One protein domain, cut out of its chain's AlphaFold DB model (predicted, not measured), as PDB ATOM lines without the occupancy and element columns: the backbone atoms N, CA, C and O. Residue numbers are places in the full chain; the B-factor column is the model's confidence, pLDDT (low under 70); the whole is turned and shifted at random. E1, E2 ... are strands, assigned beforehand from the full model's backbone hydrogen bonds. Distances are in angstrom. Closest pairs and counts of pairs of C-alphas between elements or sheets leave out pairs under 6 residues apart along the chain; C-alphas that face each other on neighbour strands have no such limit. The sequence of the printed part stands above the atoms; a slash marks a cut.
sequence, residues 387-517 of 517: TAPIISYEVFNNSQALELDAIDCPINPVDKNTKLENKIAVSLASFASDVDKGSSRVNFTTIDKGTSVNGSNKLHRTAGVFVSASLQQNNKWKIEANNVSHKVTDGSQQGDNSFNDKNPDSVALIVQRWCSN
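This is residues 387 to 517 of the 517 residues of the protein "Type II secretion system protein" of Vibrio cholerae (UniProt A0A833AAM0). Two twisted sheets lie partly face to face in a long, loose sandwich, E1, E7 and E3 making one and E2, E4, E5 and E6 the other. Unnamed loops lengthen both ends: residues 406 to 420 at one, residues 487 to 497 at the other. The printed part has 131 residues, no named helix and seven strands, E1 to E7 in chain order; the class is all strand, with 58 residues in named elements, under half. One sheet runs E1, E7, E3, antiparallel; the other is branched and antiparallel at E5. The whole is loose, radius of gyration of the C-alphas 18.4 A, and only just elongated, spanning 65 by 33 by 20 A.

E1, residues 390 to 395, is the antiparallel neighbour of E7, residues 507 to 516, with N 392 and O 511 2.9 A apart. E7 also pairs antiparallel with E3, residues 421 to 431; N 425 and O 512 are 2.9 A apart. E2, residues 402 to 405, and E6, residues 498 to 502, lie on one side of E5, residues 476 to 486, and E4, residues 461 to 471, on the other side. N 404 and O 477 of E2 and E5 are 2.9 A apart, N 468 and O 480 of E4 and E5 2.9 A, N 485 and O 499 of E5 and E6 2.8 A. E4, E5 and E6 form a meander, each strand the antiparallel neighbour of the one before, in two hairpins. Between the sheets, the closest C-alphas of E3 and E4 are those of Val 426 and Ala 469, 7.5 A apart.

E1 begins at C-alpha 390, (-6.637, -11.142, -42.008). E3, E4, E5 and E7 measure 30.0, 31.7, 33.2 and 27.7 A; E7 ends at C-alpha 516, (-7.757, -9.372, -29.166).

The C-alphas of Lys 416 and Gly 491 are farthest apart, 65.0 A. The printed part has no cut; the links E2 to E3, E3 to E4 and E5 to E6 are long. Confidence is under 70 at residues 435 to 441, 448 to 458 and 488 to 497.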
ATOM      1  N   THR A 387      -8.626 -13.686 -32.604       95.00
ATOM      2  CA  THR A 387      -9.149 -14.247 -33.858       95.00
ATOM      3  C   THR A 387      -8.019 -14.601 -34.821       95.00
ATOM      4  O   THR A 387      -6.891 -14.126 -34.680       95.00
ATOM      5  N   ALA A 388      -8.323 -15.407 -35.842       93.00
ATOM      6  CA  ALA A 388      -7.413 -15.578 -36.972       93.00
ATOM      7  C   ALA A 388      -7.154 -14.217 -37.661       93.00
ATOM      8  O   ALA A 388      -8.105 -13.447 -37.840       93.00
ATOM      9  N   PRO A 389      -5.897 -13.891 -38.020       93.81
ATOM     10  CA  PRO A 389      -5.582 -12.626 -38.663       93.81
ATOM     11  C   PRO A 389      -5.999 -12.618 -40.135       93.81
ATOM     12  O   PRO A 389      -5.816 -13.597 -40.857       93.81
ATOM     13  N   ILE A 390      -6.497 -11.472 -40.590       94.25
ATOM     14  CA  ILE A 390      -6.637 -11.142 -42.008       94.25
ATOM     15  C   ILE A 390      -5.335 -10.477 -42.451       94.25
ATOM     16  O   ILE A 390      -4.888  -9.515 -41.824       94.25
ATOM     17  N   ILE A 391      -4.738 -10.986 -43.527       95.19
ATOM     18  CA  ILE A 391      -3.460 -10.514 -44.064       95.19
ATOM     19  C   ILE A 391      -3.712  -9.863 -45.424       95.19
ATOM     20  O   ILE A 391      -4.363 -10.468 -46.276       95.19
ATOM     21  N   SER A 392      -3.192  -8.655 -45.638       94.25
ATOM     22  CA  SER A 392      -3.207  -7.982 -46.938       94.25
ATOM     23  C   SER A 392      -1.836  -7.414 -47.307       94.25
ATOM     24  O   SER A 392      -1.010  -7.119 -46.441       94.25
ATOM     25  N   TYR A 393      -1.585  -7.317 -48.612       93.25
ATOM     26  CA  TYR A 393      -0.419  -6.654 -49.188       93.25
ATOM     27  C   TYR A 393      -0.842  -5.261 -49.642       93.25
ATOM     28  O   TYR A 393      -1.758  -5.139 -50.451       93.25
ATOM     29  N   GLU A 394      -0.186  -4.229 -49.123       92.94
ATOM     30  CA  GLU A 394      -0.586  -2.837 -49.316       92.94
ATOM     31  C   GLU A 394       0.593  -1.993 -49.795       92.94
ATOM     32  O   GLU A 394       1.727  -2.159 -49.339       92.94
ATOM     33  N   VAL A 395       0.324  -1.054 -50.698       90.38
ATOM     34  CA  VAL A 395       1.311  -0.121 -51.257       90.38
ATOM     35  C   VAL A 395       0.695   1.265 -51.257       90.38
ATOM     36  O   VAL A 395      -0.501   1.421 -51.505       90.38
ATOM     37  N   PHE A 396       1.496   2.285 -50.968       88.81
ATOM     38  CA  PHE A 396       0.994   3.652 -50.976       88.81
ATOM     39  C   PHE A 396       0.833   4.187 -52.399       88.81
ATOM     40  O   PHE A 396       1.606   3.869 -53.297       88.81
ATOM     41  N   ASN A 397      -0.141   5.074 -52.591       82.06
ATOM     42  CA  ASN A 397      -0.355   5.783 -53.850       82.06
ATOM     43  C   ASN A 397       0.211   7.208 -53.768       82.06
ATOM     44  O   ASN A 397      -0.548   8.171 -53.814       82.06
ATOM     45  N   ASN A 398       1.530   7.326 -53.568       74.19
ATOM     46  CA  ASN A 398       2.304   8.576 -53.554       74.19
ATOM     47  C   ASN A 398       1.658   9.745 -52.773       74.19
ATOM     48  O   ASN A 398       0.834  10.493 -53.293       74.19
ATOM     49  N   SER A 399       2.120   9.984 -51.541       75.44
ATOM     50  CA  SER A 399       1.657  11.034 -50.604       75.44
ATOM     51  C   SER A 399       0.336  10.767 -49.876       75.44
ATOM     52  O   SER A 399       0.135  11.315 -48.786       75.44
ATOM     53  N   GLN A 400      -0.536   9.885 -50.369       87.94
ATOM     54  CA  GLN A 400      -1.776   9.527 -49.667       87.94
ATOM     55  C   GLN A 400      -1.556   8.436 -48.616       87.94
ATOM     56  O   GLN A 400      -0.885   7.439 -48.870       87.94
ATOM     57  N   ALA A 401      -2.120   8.638 -47.423       91.25
ATOM     58  CA  ALA A 401      -2.142   7.614 -46.384       91.25
ATOM     59  C   ALA A 401      -3.040   6.450 -46.819       91.25
ATOM     60  O   ALA A 401      -4.034   6.666 -47.513       91.25
ATOM     61  N   LEU A 402      -2.710   5.237 -46.387       93.38
ATOM     62  CA  LEU A 402      -3.564   4.082 -46.625       93.38
ATOM     63  C   LEU A 402      -4.690   4.076 -45.584       93.38
ATOM     64  O   LEU A 402      -4.425   4.213 -44.387       93.38
ATOM     65  N   GLU A 403      -5.929   3.902 -46.032       93.81
ATOM     66  CA  GLU A 403      -7.089   3.735 -45.159       93.81
ATOM     67  C   GLU A 403      -7.675   2.334 -45.324       93.81
ATOM     68  O   GLU A 403      -8.029   1.930 -46.429       93.81
ATOM     69  N   LEU A 404      -7.797   1.602 -44.217       93.94
ATOM     70  CA  LEU A 404      -8.400   0.271 -44.179       93.94
ATOM     71  C   LEU A 404      -9.525   0.248 -43.153       93.94
ATOM     72  O   LEU A 404      -9.356   0.738 -42.041       93.94
ATOM     73  N   ASP A 405     -10.652  -0.377 -43.475       93.69
ATOM     74  CA  ASP A 405     -11.735  -0.519 -42.502       93.69
ATOM     75  C   ASP A 405     -11.298  -1.399 -41.315       93.69
ATOM     76  O   ASP A 405     -10.542  -2.369 -41.467       93.69
ATOM     77  N   ALA A 406     -11.743  -1.060 -40.106       92.12
ATOM     78  CA  ALA A 406     -11.598  -1.952 -38.962       92.12
ATOM     79  C   ALA A 406     -12.482  -3.195 -39.145       92.12
ATOM     80  O   ALA A 406     -13.529  -3.151 -39.792       92.12
ATOM     81  N   ILE A 407     -12.051  -4.319 -38.578       92.81
ATOM     82  CA  ILE A 407     -12.791  -5.576 -38.677       92.81
ATOM     83  C   ILE A 407     -13.868  -5.640 -37.592       92.81
ATOM     84  O   ILE A 407     -13.692  -5.109 -36.490       92.81
ATOM     85  N   ASP A 408     -14.998  -6.284 -37.895       91.44
ATOM     86  CA  ASP A 408     -16.035  -6.496 -36.888       91.44
ATOM     87  C   ASP A 408     -15.597  -7.595 -35.917       91.44
ATOM     88  O   ASP A 408     -15.475  -8.767 -36.280       91.44
ATOM     89  N   CYS A 409     -15.320  -7.200 -34.678       92.19
ATOM     90  CA  CYS A 409     -14.801  -8.111 -33.675       92.19
ATOM     91  C   CYS A 409     -15.914  -8.899 -32.977       92.19
ATOM     92  O   CYS A 409     -16.960  -8.335 -32.635       92.19
ATOM     93  N   PRO A 410     -15.691 -10.199 -32.705       92.44
ATOM     94  CA  PRO A 410     -16.657 -11.005 -31.983       92.44
ATOM     95  C   PRO A 410     -16.731 -10.594 -30.506       92.44
ATOM     96  O   PRO A 410     -15.862  -9.894 -29.977       92.44
ATOM     97  N   ILE A 411     -17.786 -11.060 -29.836       91.19
ATOM     98  CA  ILE A 411     -17.999 -10.855 -28.399       91.19
ATOM     99  C   ILE A 411     -16.855 -11.506 -27.610       91.19
ATOM    100  O   ILE A 411     -16.426 -12.623 -27.905       91.19
ATOM    101  N   ASN A 412     -16.377 -10.801 -26.590       88.81
ATOM    102  CA  ASN A 412     -15.372 -11.272 -25.658       88.81
ATOM    103  C   ASN A 412     -15.940 -12.433 -24.817       88.81
ATOM    104  O   ASN A 412     -16.937 -12.255 -24.112       88.81
ATOM    105  N   PRO A 413     -15.320 -13.625 -24.846       86.69
ATOM    106  CA  PRO A 413     -15.841 -14.793 -24.139       86.69
ATOM    107  C   PRO A 413     -15.783 -14.675 -22.607       86.69
ATOM    108  O   PRO A 413     -16.465 -15.443 -21.928       86.69
ATOM    109  N   VAL A 414     -14.996 -13.738 -22.057       84.12
ATOM    110  CA  VAL A 414     -14.831 -13.561 -20.604       84.12
ATOM    111  C   VAL A 414     -15.987 -12.774 -19.993       84.12
ATOM    112  O   VAL A 414     -16.615 -13.242 -19.049       84.12
ATOM    113  N   ASP A 415     -16.274 -11.582 -20.521       82.12
ATOM    114  CA  ASP A 415     -17.308 -10.700 -19.966       82.12
ATOM    115  C   ASP A 415     -18.669 -10.832 -20.665       82.12
ATOM    116  O   ASP A 415     -19.677 -10.399 -20.107       82.12
ATOM    117  N   LYS A 416     -18.702 -11.438 -21.865       83.94
ATOM    118  CA  LYS A 416     -19.878 -11.641 -22.730       83.94
ATOM    119  C   LYS A 416     -20.648 -10.367 -23.106       83.94
ATOM    120  O   LYS A 416     -21.694 -10.465 -23.743       83.94
ATOM    121  N   ASN A 417     -20.132  -9.195 -22.748       86.12
ATOM    122  CA  ASN A 417     -20.807  -7.904 -22.868       86.12
ATOM    123  C   ASN A 417     -20.012  -6.916 -23.727       86.12
ATOM    124  O   ASN A 417     -20.588  -5.964 -24.249       86.12
ATOM    125  N   THR A 418     -18.704  -7.127 -23.886       89.19
ATOM    126  CA  THR A 418     -17.848  -6.309 -24.747       89.19
ATOM    127  C   THR A 418     -17.424  -7.091 -25.985       89.19
ATOM    128  O   THR A 418     -17.467  -8.321 -26.015       89.19
ATOM    129  N   LYS A 419     -17.039  -6.383 -27.051       91.00
ATOM    130  CA  LYS A 419     -16.360  -6.986 -28.204       91.00
ATOM    131  C   LYS A 419     -14.857  -7.005 -27.948       91.00
ATOM    132  O   LYS A 419     -14.341  -6.136 -27.249       91.00
ATOM    133  N   LEU A 420     -14.156  -7.968 -28.542       93.19
ATOM    134  CA  LEU A 420     -12.694  -7.917 -28.606       93.19
ATOM    135  C   LEU A 420     -12.235  -6.631 -29.317       93.19
ATOM    136  O   LEU A 420     -12.951  -6.084 -30.157       93.19
ATOM    137  N   GLU A 421     -11.038  -6.147 -28.994       93.25
ATOM    138  CA  GLU A 421     -10.513  -4.917 -29.585       93.25
ATOM    139  C   GLU A 421      -9.848  -5.191 -30.932       93.25
ATOM    140  O   GLU A 421      -9.146  -6.188 -31.102       93.25
ATOM    141  N   ASN A 422      -9.996  -4.254 -31.868       95.06
ATOM    142  CA  ASN A 422      -9.268  -4.273 -33.130       95.06
ATOM    143  C   ASN A 422      -7.762  -4.091 -32.888       95.06
ATOM    144  O   ASN A 422      -7.337  -3.125 -32.252       95.06
ATOM    145  N   LYS A 423      -6.947  -4.982 -33.449       95.44
ATOM    146  CA  LYS A 423      -5.484  -4.911 -33.452       95.44
ATOM    147  C   LYS A 423      -4.966  -4.895 -34.887       95.44
ATOM    148  O   LYS A 423      -5.552  -5.506 -35.785       95.44
ATOM    149  N   ILE A 424      -3.848  -4.206 -35.086       96.38
ATOM    150  CA  ILE A 424      -3.143  -4.144 -36.362       96.38
ATOM    151  C   ILE A 424      -1.641  -4.290 -36.132       96.38
ATOM    152  O   ILE A 424      -1.094  -3.750 -35.171       96.38
ATOM    153  N   ALA A 425      -0.975  -4.996 -37.035       96.00
ATOM    154  CA  ALA A 425       0.471  -4.978 -37.175       96.00
ATOM    155  C   ALA A 425       0.820  -4.716 -38.635       96.00
ATOM    156  O   ALA A 425       0.181  -5.241 -39.548       96.00
ATOM    157  N   VAL A 426       1.845  -3.899 -38.846       96.06
ATOM    158  CA  VAL A 426       2.323  -3.539 -40.175       96.06
ATOM    159  C   VAL A 426       3.789  -3.923 -40.264       96.06
ATOM    160  O   VAL A 426       4.593  -3.511 -39.432       96.06
ATOM    161  N   SER A 427       4.122  -4.744 -41.252       95.19
ATOM    162  CA  SER A 427       5.485  -5.196 -41.528       95.19
ATOM    163  C   SER A 427       5.924  -4.695 -42.897       95.19
ATOM    164  O   SER A 427       5.125  -4.677 -43.830       95.19
ATOM    165  N   LEU A 428       7.188  -4.299 -43.036       93.12
ATOM    166  CA  LEU A 428       7.745  -3.925 -44.337       93.12
ATOM    167  C   LEU A 428       7.863  -5.176 -45.217       93.12
ATOM    168  O   LEU A 428       8.521  -6.140 -44.831       93.12
ATOM    169  N   ALA A 429       7.239  -5.148 -46.393       91.06
ATOM    170  CA  ALA A 429       7.377  -6.187 -47.409       91.06
ATOM    171  C   ALA A 429       8.561  -5.889 -48.337       91.06
ATOM    172  O   ALA A 429       9.360  -6.766 -48.656       91.06
ATOM    173  N   SER A 430       8.677  -4.639 -48.789       88.31
ATOM    174  CA  SER A 430       9.754  -4.156 -49.660       88.31
ATOM    175  C   SER A 430       9.874  -2.641 -49.534       88.31
ATOM    176  O   SER A 430       8.880  -1.960 -49.289       88.31
ATOM    177  N   PHE A 431      11.080  -2.101 -49.688       88.88
ATOM    178  CA  PHE A 431      11.299  -0.658 -49.730       88.88
ATOM    179  C   PHE A 431      12.514  -0.312 -50.591       88.88
ATOM    180  O   PHE A 431      13.482  -1.071 -50.643       88.88
ATOM    181  N   ALA A 432      12.478   0.844 -51.248       85.62
ATOM    182  CA  ALA A 432      13.591   1.366 -52.033       85.62
ATOM    183  C   ALA A 432      13.691   2.886 -51.893       85.62
ATOM    184  O   ALA A 432      12.686   3.579 -51.793       85.62
ATOM    185  N   SER A 433      14.911   3.414 -51.898       81.69
ATOM    186  CA  SER A 433      15.163   4.856 -51.801       81.69
ATOM    187  C   SER A 433      15.188   5.501 -53.186       81.69
ATOM    188  O   SER A 433      16.253   5.837 -53.707       81.69
ATOM    189  N   ASP A 434      14.011   5.631 -53.790       72.69
ATOM    190  CA  ASP A 434      13.817   6.300 -55.075       72.69
ATOM    191  C   ASP A 434      13.092   7.632 -54.875       72.69
ATOM    192  O   ASP A 434      11.938   7.659 -54.450       72.69
ATOM    193  N   VAL A 435      13.790   8.738 -55.133       62.56
ATOM    194  CA  VAL A 435      13.285  10.093 -54.864       62.56
ATOM    195  C   VAL A 435      13.211  10.965 -56.115       62.56
ATOM    196  O   VAL A 435      12.651  12.065 -56.070       62.56
ATOM    197  N   ASP A 436      13.736  10.490 -57.245       62.41
ATOM    198  CA  ASP A 436      13.700  11.247 -58.491       62.41
ATOM    199  C   ASP A 436      12.300  11.098 -59.122       62.41
ATOM    200  O   ASP A 436      11.822  10.005 -59.429       62.41
ATOM    201  N   LYS A 437      11.588  12.221 -59.294       58.12
ATOM    202  CA  LYS A 437      10.187  12.277 -59.773       58.12
ATOM    203  C   LYS A 437      10.051  12.061 -61.296       58.12
ATOM    204  O   LYS A 437       9.326  12.798 -61.962       58.12
ATOM    205  N   GLY A 438      10.787  11.098 -61.853       57.19
ATOM    206  CA  GLY A 438      10.828  10.778 -63.287       57.19
ATOM    207  C   GLY A 438       9.932   9.605 -63.709       57.19
ATOM    208  O   GLY A 438       9.245   8.996 -62.896       57.19
ATOM    209  N   SER A 439       9.959   9.260 -65.000       52.28
ATOM    210  CA  SER A 439       9.143   8.202 -65.628       52.28
ATOM    211  C   SER A 439       9.589   6.760 -65.333       52.28
ATOM    212  O   SER A 439       8.955   5.818 -65.798       52.28
ATOM    213  N   SER A 440      10.675   6.570 -64.585       58.34
ATOM    214  CA  SER A 440      11.264   5.266 -64.250       58.34
ATOM    215  C   SER A 440      11.409   5.123 -62.735       58.34
ATOM    216  O   SER A 440      12.527   5.080 -62.218       58.34
ATOM    217  N   ARG A 441      10.259   5.111 -62.045       69.31
ATOM    218  CA  ARG A 441      10.144   4.978 -60.586       69.31
ATOM    219  C   ARG A 441      10.064   3.522 -60.126       69.31
ATOM    220  O   ARG A 441       9.473   2.684 -60.809       69.31
ATOM    221  N   VAL A 442      10.612   3.230 -58.948       77.44
ATOM    222  CA  VAL A 442      10.347   1.986 -58.214       77.44
ATOM    223  C   VAL A 442       8.890   1.987 -57.772       77.44
ATOM    224  O   VAL A 442       8.455   2.894 -57.073       77.44
ATOM    225  N   ASN A 443       8.146   0.951 -58.150       77.50
ATOM    226  CA  ASN A 443       6.736   0.820 -57.817       77.50
ATOM    227  C   ASN A 443       6.425  -0.622 -57.406       77.50
ATOM    228  O   ASN A 443       6.486  -1.532 -58.232       77.50
ATOM    229  N   PHE A 444       6.048  -0.821 -56.145       84.88
ATOM    230  CA  PHE A 444       5.777  -2.148 -55.594       84.88
ATOM    231  C   PHE A 444       4.315  -2.609 -55.707       84.88
ATOM    232  O   PHE A 444       3.944  -3.582 -55.069       84.88
ATOM    233  N   THR A 445       3.467  -1.972 -56.519       80.31
ATOM    234  CA  THR A 445       2.021  -2.294 -56.629       80.31
ATOM    235  C   THR A 445       1.689  -3.768 -56.892       80.31
ATOM    236  O   THR A 445       0.576  -4.192 -56.584       80.31
ATOM    237  N   THR A 446       2.616  -4.569 -57.427       76.56
ATOM    238  CA  THR A 446       2.435  -6.017 -57.608       76.56
ATOM    239  C   THR A 446       3.511  -6.819 -56.886       76.56
ATOM    240  O   THR A 446       4.696  -6.606 -57.134       76.56
ATOM    241  N   ILE A 447       3.095  -7.810 -56.092       75.94
ATOM    242  CA  ILE A 447       3.998  -8.685 -55.325       75.94
ATOM    243  C   ILE A 447       4.855  -9.617 -56.207       75.94
ATOM    244  O   ILE A 447       5.986  -9.930 -55.849       75.94
ATOM    245  N   ASP A 448       4.354 -10.019 -57.382       67.50
ATOM    246  CA  ASP A 448       4.965 -11.073 -58.215       67.50
ATOM    247  C   ASP A 448       6.120 -10.602 -59.111       67.50
ATOM    248  O   ASP A 448       6.839 -11.417 -59.692       67.50
ATOM    249  N   LYS A 449       6.309  -9.290 -59.267       59.62
ATOM    250  CA  LYS A 449       7.344  -8.733 -60.141       59.62
ATOM    251  C   LYS A 449       8.353  -7.990 -59.288       59.62
ATOM    252  O   LYS A 449       8.095  -6.869 -58.865       59.62
ATOM    253  N   GLY A 450       9.521  -8.592 -59.074       55.00
ATOM    254  CA  GLY A 450      10.681  -7.831 -58.617       55.00
ATOM    255  C   GLY A 450      10.844  -6.605 -59.521       55.00
ATOM    256  O   GLY A 450      10.929  -6.738 -60.741       55.00
ATOM    257  N   THR A 451      10.808  -5.407 -58.948       58.41
ATOM    258  CA  THR A 451      10.939  -4.164 -59.709       58.41
ATOM    259  C   THR A 451      12.356  -4.046 -60.256       58.41
ATOM    260  O   THR A 451      13.282  -3.701 -59.522       58.41
ATOM    261  N   SER A 452      12.544  -4.318 -61.548       53.50
ATOM    262  CA  SER A 452      13.769  -3.958 -62.260       53.50
ATOM    263  C   SER A 452      13.707  -2.479 -62.640       53.50
ATOM    264  O   SER A 452      12.914  -2.091 -63.502       53.50
ATOM    265  N   VAL A 453      14.537  -1.643 -62.019       56.12
ATOM    266  CA  VAL A 453      14.691  -0.243 -62.432       56.12
ATOM    267  C   VAL A 453      15.600  -0.211 -63.661       56.12
ATOM    268  O   VAL A 453      16.817  -0.312 -63.540       56.12
ATOM    269  N   ASN A 454      15.018  -0.099 -64.856       46.59
ATOM    270  CA  ASN A 454      15.777   0.156 -66.081       46.59
ATOM    271  C   ASN A 454      15.953   1.669 -66.252       46.59
ATOM    272  O   ASN A 454      15.083   2.352 -66.787       46.59
ATOM    273  N   GLY A 455      17.077   2.191 -65.767       52.06
ATOM    274  CA  GLY A 455      17.468   3.590 -65.919       52.06
ATOM    275  C   GLY A 455      18.736   3.904 -65.128       52.06
ATOM    276  O   GLY A 455      19.053   3.227 -64.158       52.06
ATOM    277  N   SER A 456      19.463   4.954 -65.514       50.66
ATOM    278  CA  SER A 456      20.661   5.448 -64.815       50.66
ATOM    279  C   SER A 456      20.372   6.101 -63.449       50.66
ATOM    280  O   SER A 456      21.249   6.763 -62.892       50.66
ATOM    281  N   ASN A 457      19.152   5.959 -62.922       55.31
ATOM    282  CA  ASN A 457      18.735   6.534 -61.650       55.31
ATOM    283  C   ASN A 457      19.443   5.786 -60.517       55.31
ATOM    284  O   ASN A 457      19.139   4.633 -60.212       55.31
ATOM    285  N   LYS A 458      20.435   6.440 -59.909       65.50
ATOM    286  CA  LYS A 458      21.119   5.920 -58.726       65.50
ATOM    287  C   LYS A 458      20.127   5.949 -57.561       65.50
ATOM    288  O   LYS A 458      19.747   7.032 -57.123       65.50
ATOM    289  N   LEU A 459      19.743   4.778 -57.043       74.50
ATOM    290  CA  LEU A 459      19.029   4.695 -55.766       74.50
ATOM    291  C   LEU A 459      19.818   5.459 -54.697       74.50
ATOM    292  O   LEU A 459      21.047   5.355 -54.605       74.50
ATOM    293  N   HIS A 460      19.109   6.233 -53.886       79.00
ATOM    294  CA  HIS A 460      19.691   6.894 -52.729       79.00
ATOM    295  C   HIS A 460      20.031   5.855 -51.644       79.00
ATOM    296  O   HIS A 460      19.605   4.699 -51.693       79.00
ATOM    297  N   ARG A 461      20.814   6.246 -50.635       81.81
ATOM    298  CA  ARG A 461      21.042   5.395 -49.457       81.81
ATOM    299  C   ARG A 461      19.862   5.530 -48.505       81.81
ATOM    300  O   ARG A 461      19.589   6.638 -48.053       81.81
ATOM    301  N   THR A 462      19.199   4.424 -48.170       85.44
ATOM    302  CA  THR A 462      18.120   4.420 -47.174       85.44
ATOM    303  C   THR A 462      18.684   4.721 -45.789       85.44
ATOM    304  O   THR A 462      19.566   4.009 -45.315       85.44
ATOM    305  N   ALA A 463      18.170   5.762 -45.138       87.19
ATOM    306  CA  ALA A 463      18.437   6.051 -43.732       87.19
ATOM    307  C   ALA A 463      17.461   5.298 -42.816       87.19
ATOM    308  O   ALA A 463      17.847   4.832 -41.747       87.19
ATOM    309  N   GLY A 464      16.207   5.140 -43.247       89.19
ATOM    310  CA  GLY A 464      15.205   4.355 -42.535       89.19
ATOM    311  C   GLY A 464      13.811   4.516 -43.128       89.19
ATOM    312  O   GLY A 464      13.526   5.496 -43.815       89.19
ATOM    313  N   VAL A 465      12.938   3.553 -42.831       91.62
ATOM    314  CA  VAL A 465      11.512   3.623 -43.157       91.62
ATOM    315  C   VAL A 465      10.727   3.591 -41.856       91.62
ATOM    316  O   VAL A 465      10.843   2.645 -41.077       91.62
ATOM    317  N   PHE A 466       9.934   4.628 -41.620       93.19
ATOM    318  CA  PHE A 466       9.082   4.740 -40.442       93.19
ATOM    319  C   PHE A 466       7.644   4.525 -40.861       93.19
ATOM    320  O   PHE A 466       7.158   5.253 -41.721       93.19
ATOM    321  N   VAL A 467       6.969   3.558 -40.246       94.75
ATOM    322  CA  VAL A 467       5.562   3.255 -40.515       94.75
ATOM    323  C   VAL A 467       4.769   3.432 -39.232       94.75
ATOM    324  O   VAL A 467       5.170   2.942 -38.177       94.75
ATOM    325  N   SER A 468       3.645   4.134 -39.315       94.31
ATOM    326  CA  SER A 468       2.703   4.300 -38.214       94.31
ATOM    327  C   SER A 468       1.315   3.835 -38.635       94.31
ATOM    328  O   SER A 468       0.906   4.007 -39.781       94.31
ATOM    329  N   ALA A 469       0.586   3.236 -37.696       95.00
ATOM    330  CA  ALA A 469      -0.804   2.839 -37.868       95.00
ATOM    331  C   ALA A 469      -1.620   3.373 -36.689       95.00
ATOM    332  O   ALA A 469      -1.214   3.236 -35.535       95.00
ATOM    333  N   SER A 470      -2.760   3.997 -36.974       93.88
ATOM    334  CA  SER A 470      -3.646   4.570 -35.955       93.88
ATOM    335  C   SER A 470      -5.109   4.333 -36.308       93.88
ATOM    336  O   SER A 470      -5.491   4.434 -37.474       93.88
ATOM    337  N   LEU A 471      -5.925   3.995 -35.309       92.00
ATOM    338  CA  LEU A 471      -7.367   3.835 -35.484       92.00
ATOM    339  C   LEU A 471      -8.035   5.208 -35.379       92.00
ATOM    340  O   LEU A 471      -7.879   5.910 -34.380       92.00
ATOM    341  N   GLN A 472      -8.770   5.591 -36.413       90.00
ATOM    342  CA  GLN A 472      -9.532   6.830 -36.461       90.00
ATOM    343  C   GLN A 472     -10.931   6.668 -35.850       90.00
ATOM    344  O   GLN A 472     -11.473   5.567 -35.750       90.00
ATOM    345  N   GLN A 473     -11.557   7.796 -35.496       80.81
ATOM    346  CA  GLN A 473     -12.904   7.848 -34.902       80.81
ATOM    347  C   GLN A 473     -14.010   7.266 -35.803       80.81
ATOM    348  O   GLN A 473     -15.057   6.868 -35.305       80.81
ATOM    349  N   ASN A 474     -13.783   7.184 -37.117       84.38
ATOM    350  CA  ASN A 474     -14.692   6.580 -38.099       84.38
ATOM    351  C   ASN A 474     -14.529   5.051 -38.228       84.38
ATOM    352  O   ASN A 474     -15.037   4.473 -39.186       84.38
ATOM    353  N   ASN A 475     -13.819   4.404 -37.296       89.12
ATOM    354  CA  ASN A 475     -13.532   2.968 -37.316       89.12
ATOM    355  C   ASN A 475     -12.696   2.525 -38.535       89.12
ATOM    356  O   ASN A 475     -12.864   1.419 -39.048       89.12
ATOM    357  N   LYS A 476     -11.784   3.390 -39.000       93.50
ATOM    358  CA  LYS A 476     -10.796   3.072 -40.037       93.50
ATOM    359  C   LYS A 476      -9.377   3.163 -39.502       93.50
ATOM    360  O   LYS A 476      -9.031   4.065 -38.743       93.50
ATOM    361  N   TRP A 477      -8.534   2.243 -39.929       94.94
ATOM    362  CA  TRP A 477      -7.096   2.298 -39.740       94.94
ATOM    363  C   TRP A 477      -6.478   3.238 -40.766       94.94
ATOM    364  O   TRP A 477      -6.592   3.000 -41.964       94.94
ATOM    365  N   LYS A 478      -5.786   4.275 -40.292       95.38
ATOM    366  CA  LYS A 478      -4.908   5.111 -41.111       95.38
ATOM    367  C   LYS A 478      -3.469   4.646 -40.934       95.38
ATOM    368  O   LYS A 478      -2.959   4.662 -39.810       95.38
ATOM    369  N   ILE A 479      -2.827   4.271 -42.035       95.94
ATOM    370  CA  ILE A 479      -1.419   3.877 -42.088       95.94
ATOM    371  C   ILE A 479      -0.644   4.937 -42.873       95.94
ATOM    372  O   ILE A 479      -1.048   5.336 -43.966       95.94
ATOM    373  N   GLU A 480       0.468   5.401 -42.312       94.94
ATOM    374  CA  GLU A 480       1.376   6.361 -42.943       94.94
ATOM    375  C   GLU A 480       2.808   5.828 -42.911       94.94
ATOM    376  O   GLU A 480       3.209   5.154 -41.962       94.94
ATOM    377  N   ALA A 481       3.589   6.153 -43.938       93.44
ATOM    378  CA  ALA A 481       5.006   5.840 -43.998       93.44
ATOM    379  C   ALA A 481       5.842   7.060 -44.389       93.44
ATOM    380  O   ALA A 481       5.414   7.907 -45.171       93.44
ATOM    381  N   ASN A 482       7.058   7.125 -43.860       91.06
ATOM    382  CA  ASN A 482       8.097   8.064 -44.266       91.06
ATOM    383  C   ASN A 482       9.337   7.261 -44.653       91.06
ATOM    384  O   ASN A 482       9.869   6.516 -43.826       91.06
ATOM    385  N   ASN A 483       9.781   7.404 -45.898       88.94
ATOM    386  CA  ASN A 483      11.001   6.789 -46.399       88.94
ATOM    387  C   ASN A 483      12.098   7.852 -46.460       88.94
ATOM    388  O   ASN A 483      12.068   8.753 -47.302       88.94
ATOM    389  N   VAL A 484      13.043   7.765 -45.531       88.38
ATOM    390  CA  VAL A 484      14.126   8.735 -45.392       88.38
ATOM    391  C   VAL A 484      15.357   8.202 -46.106       88.38
ATOM    392  O   VAL A 484      15.813   7.088 -45.838       88.38
ATOM    393  N   SER A 485      15.925   9.007 -46.998       85.69
ATOM    394  CA  SER A 485      17.079   8.634 -47.809       85.69
ATOM    395  C   SER A 485      18.079   9.777 -47.982       85.69
ATOM    396  O   SER A 485      17.751  10.949 -47.812       85.69
ATOM    397  N   HIS A 486      19.317   9.433 -48.339       81.06
ATOM    398  CA  HIS A 486      20.387  10.381 -48.640       81.06
ATOM    399  C   HIS A 486      20.875  10.223 -50.075       81.06
ATOM    400  O   HIS A 486      21.255   9.123 -50.498       81.06
ATOM    401  N   LYS A 487      20.918  11.335 -50.811       74.00
ATOM    402  CA  LYS A 487      21.448  11.353 -52.173       74.00
ATOM    403  C   LYS A 487      22.943  11.071 -52.165       74.00
ATOM    404  O   LYS A 487      23.709  11.713 -51.451       74.00
ATOM    405  N   VAL A 488      23.365  10.120 -52.991       66.06
ATOM    406  CA  VAL A 488      24.784   9.832 -53.210       66.06
ATOM    407  C   VAL A 488      25.292  10.767 -54.309       66.06
ATOM    408  O   VAL A 488      25.347  10.391 -55.476       66.06
ATOM    409  N   THR A 489      25.614  12.013 -53.957       59.62
ATOM    410  CA  THR A 489      26.443  12.878 -54.814       59.62
ATOM    411  C   THR A 489      27.913  12.639 -54.493       59.62
ATOM    412  O   THR A 489      28.268  12.541 -53.318       59.62
ATOM    413  N   ASP A 490      28.762  12.552 -55.517       51.53
ATOM    414  CA  ASP A 490      30.207  12.359 -55.371       51.53
ATOM    415  C   ASP A 490      30.819  13.463 -54.475       51.53
ATOM    416  O   ASP A 490      31.041  14.586 -54.914       51.53
ATOM    417  N   GLY A 491      31.074  13.148 -53.197       50.22
ATOM    418  CA  GLY A 491      32.042  13.866 -52.353       50.22
ATOM    419  C   GLY A 491      31.549  14.819 -51.251       50.22
ATOM    420  O   GLY A 491      32.396  15.303 -50.507       50.22
ATOM    421  N   SER A 492      30.249  15.079 -51.060       49.41
ATOM    422  CA  SER A 492      29.773  15.999 -50.000       49.41
ATOM    423  C   SER A 492      28.725  15.358 -49.079       49.41
ATOM    424  O   SER A 492      27.600  15.091 -49.492       49.41
ATOM    425  N   GLN A 493      29.100  15.119 -47.813       52.03
ATOM    426  CA  GLN A 493      28.214  14.681 -46.719       52.03
ATOM    427  C   GLN A 493      27.646  15.871 -45.916       52.03
ATOM    428  O   GLN A 493      27.527  15.800 -44.695       52.03
ATOM    429  N   GLN A 494      27.333  16.996 -46.561       50.47
ATOM    430  CA  GLN A 494      26.621  18.093 -45.892       50.47
ATOM    431  C   GLN A 494      25.099  17.850 -45.950       50.47
ATOM    432  O   GLN A 494      24.578  17.329 -46.934       50.47
ATOM    433  N   GLY A 495      24.398  18.172 -44.856       51.19
ATOM    434  CA  GLY A 495      23.024  17.749 -44.528       51.19
ATOM    435  C   GLY A 495      21.891  18.157 -45.486       51.19
ATOM    436  O   GLY A 495      20.761  17.715 -45.282       51.19
ATOM    437  N   ASP A 496      22.181  18.903 -46.554       54.34
ATOM    438  CA  ASP A 496      21.210  19.366 -47.561       54.34
ATOM    439  C   ASP A 496      20.822  18.294 -48.605       54.34
ATOM    440  O   ASP A 496      20.006  18.542 -49.489       54.34
ATOM    441  N   ASN A 497      21.366  17.075 -48.496       65.50
ATOM    442  CA  ASN A 497      21.113  15.947 -49.410       65.50
ATOM    443  C   ASN A 497      20.155  14.877 -48.844       65.50
ATOM    444  O   ASN A 497      20.145  13.736 -49.320       65.50
ATOM    445  N   SER A 498      19.393  15.205 -47.796       72.75
ATOM    446  CA  SER A 498      18.405  14.304 -47.195       72.75
ATOM    447  C   SER A 498      17.022  14.491 -47.820       72.75
ATOM    448  O   SER A 498      16.558  15.606 -48.039       72.75
ATOM    449  N   PHE A 499      16.359  13.380 -48.112       79.44
ATOM    450  CA  PHE A 499      15.016  13.349 -48.667       79.44
ATOM    451  C   PHE A 499      14.113  12.525 -47.760       79.44
ATOM    452  O   PHE A 499      14.489  11.435 -47.337       79.44
ATOM    453  N   ASN A 500      12.915  13.036 -47.488       85.81
ATOM    454  CA  ASN A 500      11.856  12.296 -46.816       85.81
ATOM    455  C   ASN A 500      10.673  12.171 -47.776       85.81
ATOM    456  O   ASN A 500       9.985  13.165 -48.024       85.81
ATOM    457  N   ASP A 501      10.462  10.975 -48.324       85.62
ATOM    458  CA  ASP A 501       9.303  10.706 -49.168       85.62
ATOM    459  C   ASP A 501       8.145  10.187 -48.313       85.62
ATOM    460  O   ASP A 501       8.265   9.180 -47.603       85.62
ATOM    461  N   LYS A 502       7.022  10.905 -48.358       89.69
ATOM    462  CA  LYS A 502       5.839  10.600 -47.557       89.69
ATOM    463  C   LYS A 502       4.917   9.685 -48.351       89.69
ATOM    464  O   LYS A 502       4.487  10.037 -49.446       89.69
ATOM    465  N   ASN A 503       4.539   8.559 -47.749       90.31
ATOM    466  CA  ASN A 503       3.665   7.538 -48.323       90.31
ATOM    467  C   ASN A 503       4.054   7.174 -49.775       90.31
ATOM    468  O   ASN A 503       3.242   7.376 -50.685       90.31
ATOM    469  N   PRO A 504       5.294   6.718 -50.027       87.25
ATOM    470  CA  PRO A 504       5.748   6.453 -51.385       87.25
ATOM    471  C   PRO A 504       5.315   5.069 -51.882       87.25
ATOM    472  O   PRO A 504       5.253   4.109 -51.113       87.25
ATOM    473  N   ASP A 505       5.095   4.944 -53.190       85.81
ATOM    474  CA  ASP A 505       4.871   3.658 -53.880       85.81
ATOM    475  C   ASP A 505       6.123   2.755 -53.913       85.81
ATOM    476  O   ASP A 505       6.044   1.560 -54.217       85.81
ATOM    477  N   SER A 506       7.271   3.312 -53.521       84.62
ATOM    478  CA  SER A 506       8.527   2.620 -53.230       84.62
ATOM    479  C   SER A 506       8.586   2.015 -51.818       84.62
ATOM    480  O   SER A 506       9.656   1.603 -51.372       84.62
ATOM    481  N   VAL A 507       7.456   1.926 -51.104       88.75
ATOM    482  CA  VAL A 507       7.301   1.153 -49.861       88.75
ATOM    483  C   VAL A 507       6.060   0.265 -49.959       88.75
ATOM    484  O   VAL A 507       4.949   0.746 -50.174       88.75
ATOM    485  N   ALA A 508       6.256  -1.031 -49.739       90.75
ATOM    486  CA  ALA A 508       5.207  -2.038 -49.652       90.75
ATOM    487  C   ALA A 508       5.132  -2.647 -48.254       90.75
ATOM    488  O   ALA A 508       6.151  -2.834 -47.578       90.75
ATOM    489  N   LEU A 509       3.920  -3.002 -47.845       94.25
ATOM    490  CA  LEU A 509       3.576  -3.426 -46.498       94.25
ATOM    491  C   LEU A 509       2.816  -4.755 -46.517       94.25
ATOM    492  O   LEU A 509       1.952  -4.976 -47.358       94.25
ATOM    493  N   ILE A 510       3.091  -5.608 -45.532       95.12
ATOM    494  CA  ILE A 510       2.180  -6.673 -45.111       95.12
ATOM    495  C   ILE A 510       1.410  -6.164 -43.900       95.12
ATOM    496  O   ILE A 510       1.998  -5.895 -42.847       95.12
ATOM    497  N   VAL A 511       0.097  -6.039 -44.047       96.50
ATOM    498  CA  VAL A 511      -0.800  -5.579 -42.992       96.50
ATOM    499  C   VAL A 511      -1.561  -6.771 -42.429       96.50
ATOM    500  O   VAL A 511      -2.232  -7.498 -43.157       96.50
ATOM    501  N   GLN A 512      -1.462  -6.972 -41.119       97.12
ATOM    502  CA  GLN A 512      -2.180  -8.011 -40.386       97.12
ATOM    503  C   GLN A 512      -3.205  -7.355 -39.463       97.12
ATOM    504  O   GLN A 512      -2.837  -6.517 -38.641       97.12
ATOM    505  N   ARG A 513      -4.481  -7.734 -39.581       96.06
ATOM    506  CA  ARG A 513      -5.586  -7.242 -38.739       96.06
ATOM    507  C   ARG A 513      -6.263  -8.410 -38.028       96.06
ATOM    508  O   ARG A 513      -6.616  -9.392 -38.676       96.06
ATOM    509  N   TRP A 514      -6.456  -8.315 -36.718       95.88
ATOM    510  CA  TRP A 514      -7.146  -9.329 -35.908       95.88
ATOM    511  C   TRP A 514      -7.810  -8.683 -34.689       95.88
ATOM    512  O   TRP A 514      -7.599  -7.503 -34.419       95.88
ATOM    513  N   CYS A 515      -8.619  -9.438 -33.953       95.62
ATOM    514  CA  CYS A 515      -9.241  -8.975 -32.718       95.62
ATOM    515  C   CYS A 515      -8.571  -9.621 -31.503       95.62
ATOM    516  O   CYS A 515      -8.271 -10.813 -31.558       95.62
ATOM    517  N   SER A 516      -8.340  -8.867 -30.423       94.06
ATOM    518  CA  SER A 516      -7.757  -9.372 -29.166       94.06
ATOM    519  C   SER A 516      -8.183  -8.560 -27.940       94.06
ATOM    520  O   SER A 516      -8.524  -7.387 -28.073       94.06
ATOM    521  N   ASN A 517      -8.117  -9.164 -26.748       91.06
ATOM    522  CA  ASN A 517      -8.223  -8.497 -25.435       91.06
ATOM    523  C   ASN A 517      -6.857  -8.084 -24.839       91.06
ATOM    524  O   ASN A 517      -5.821  -8.279 -25.516       91.06
TER     525      ASN A 517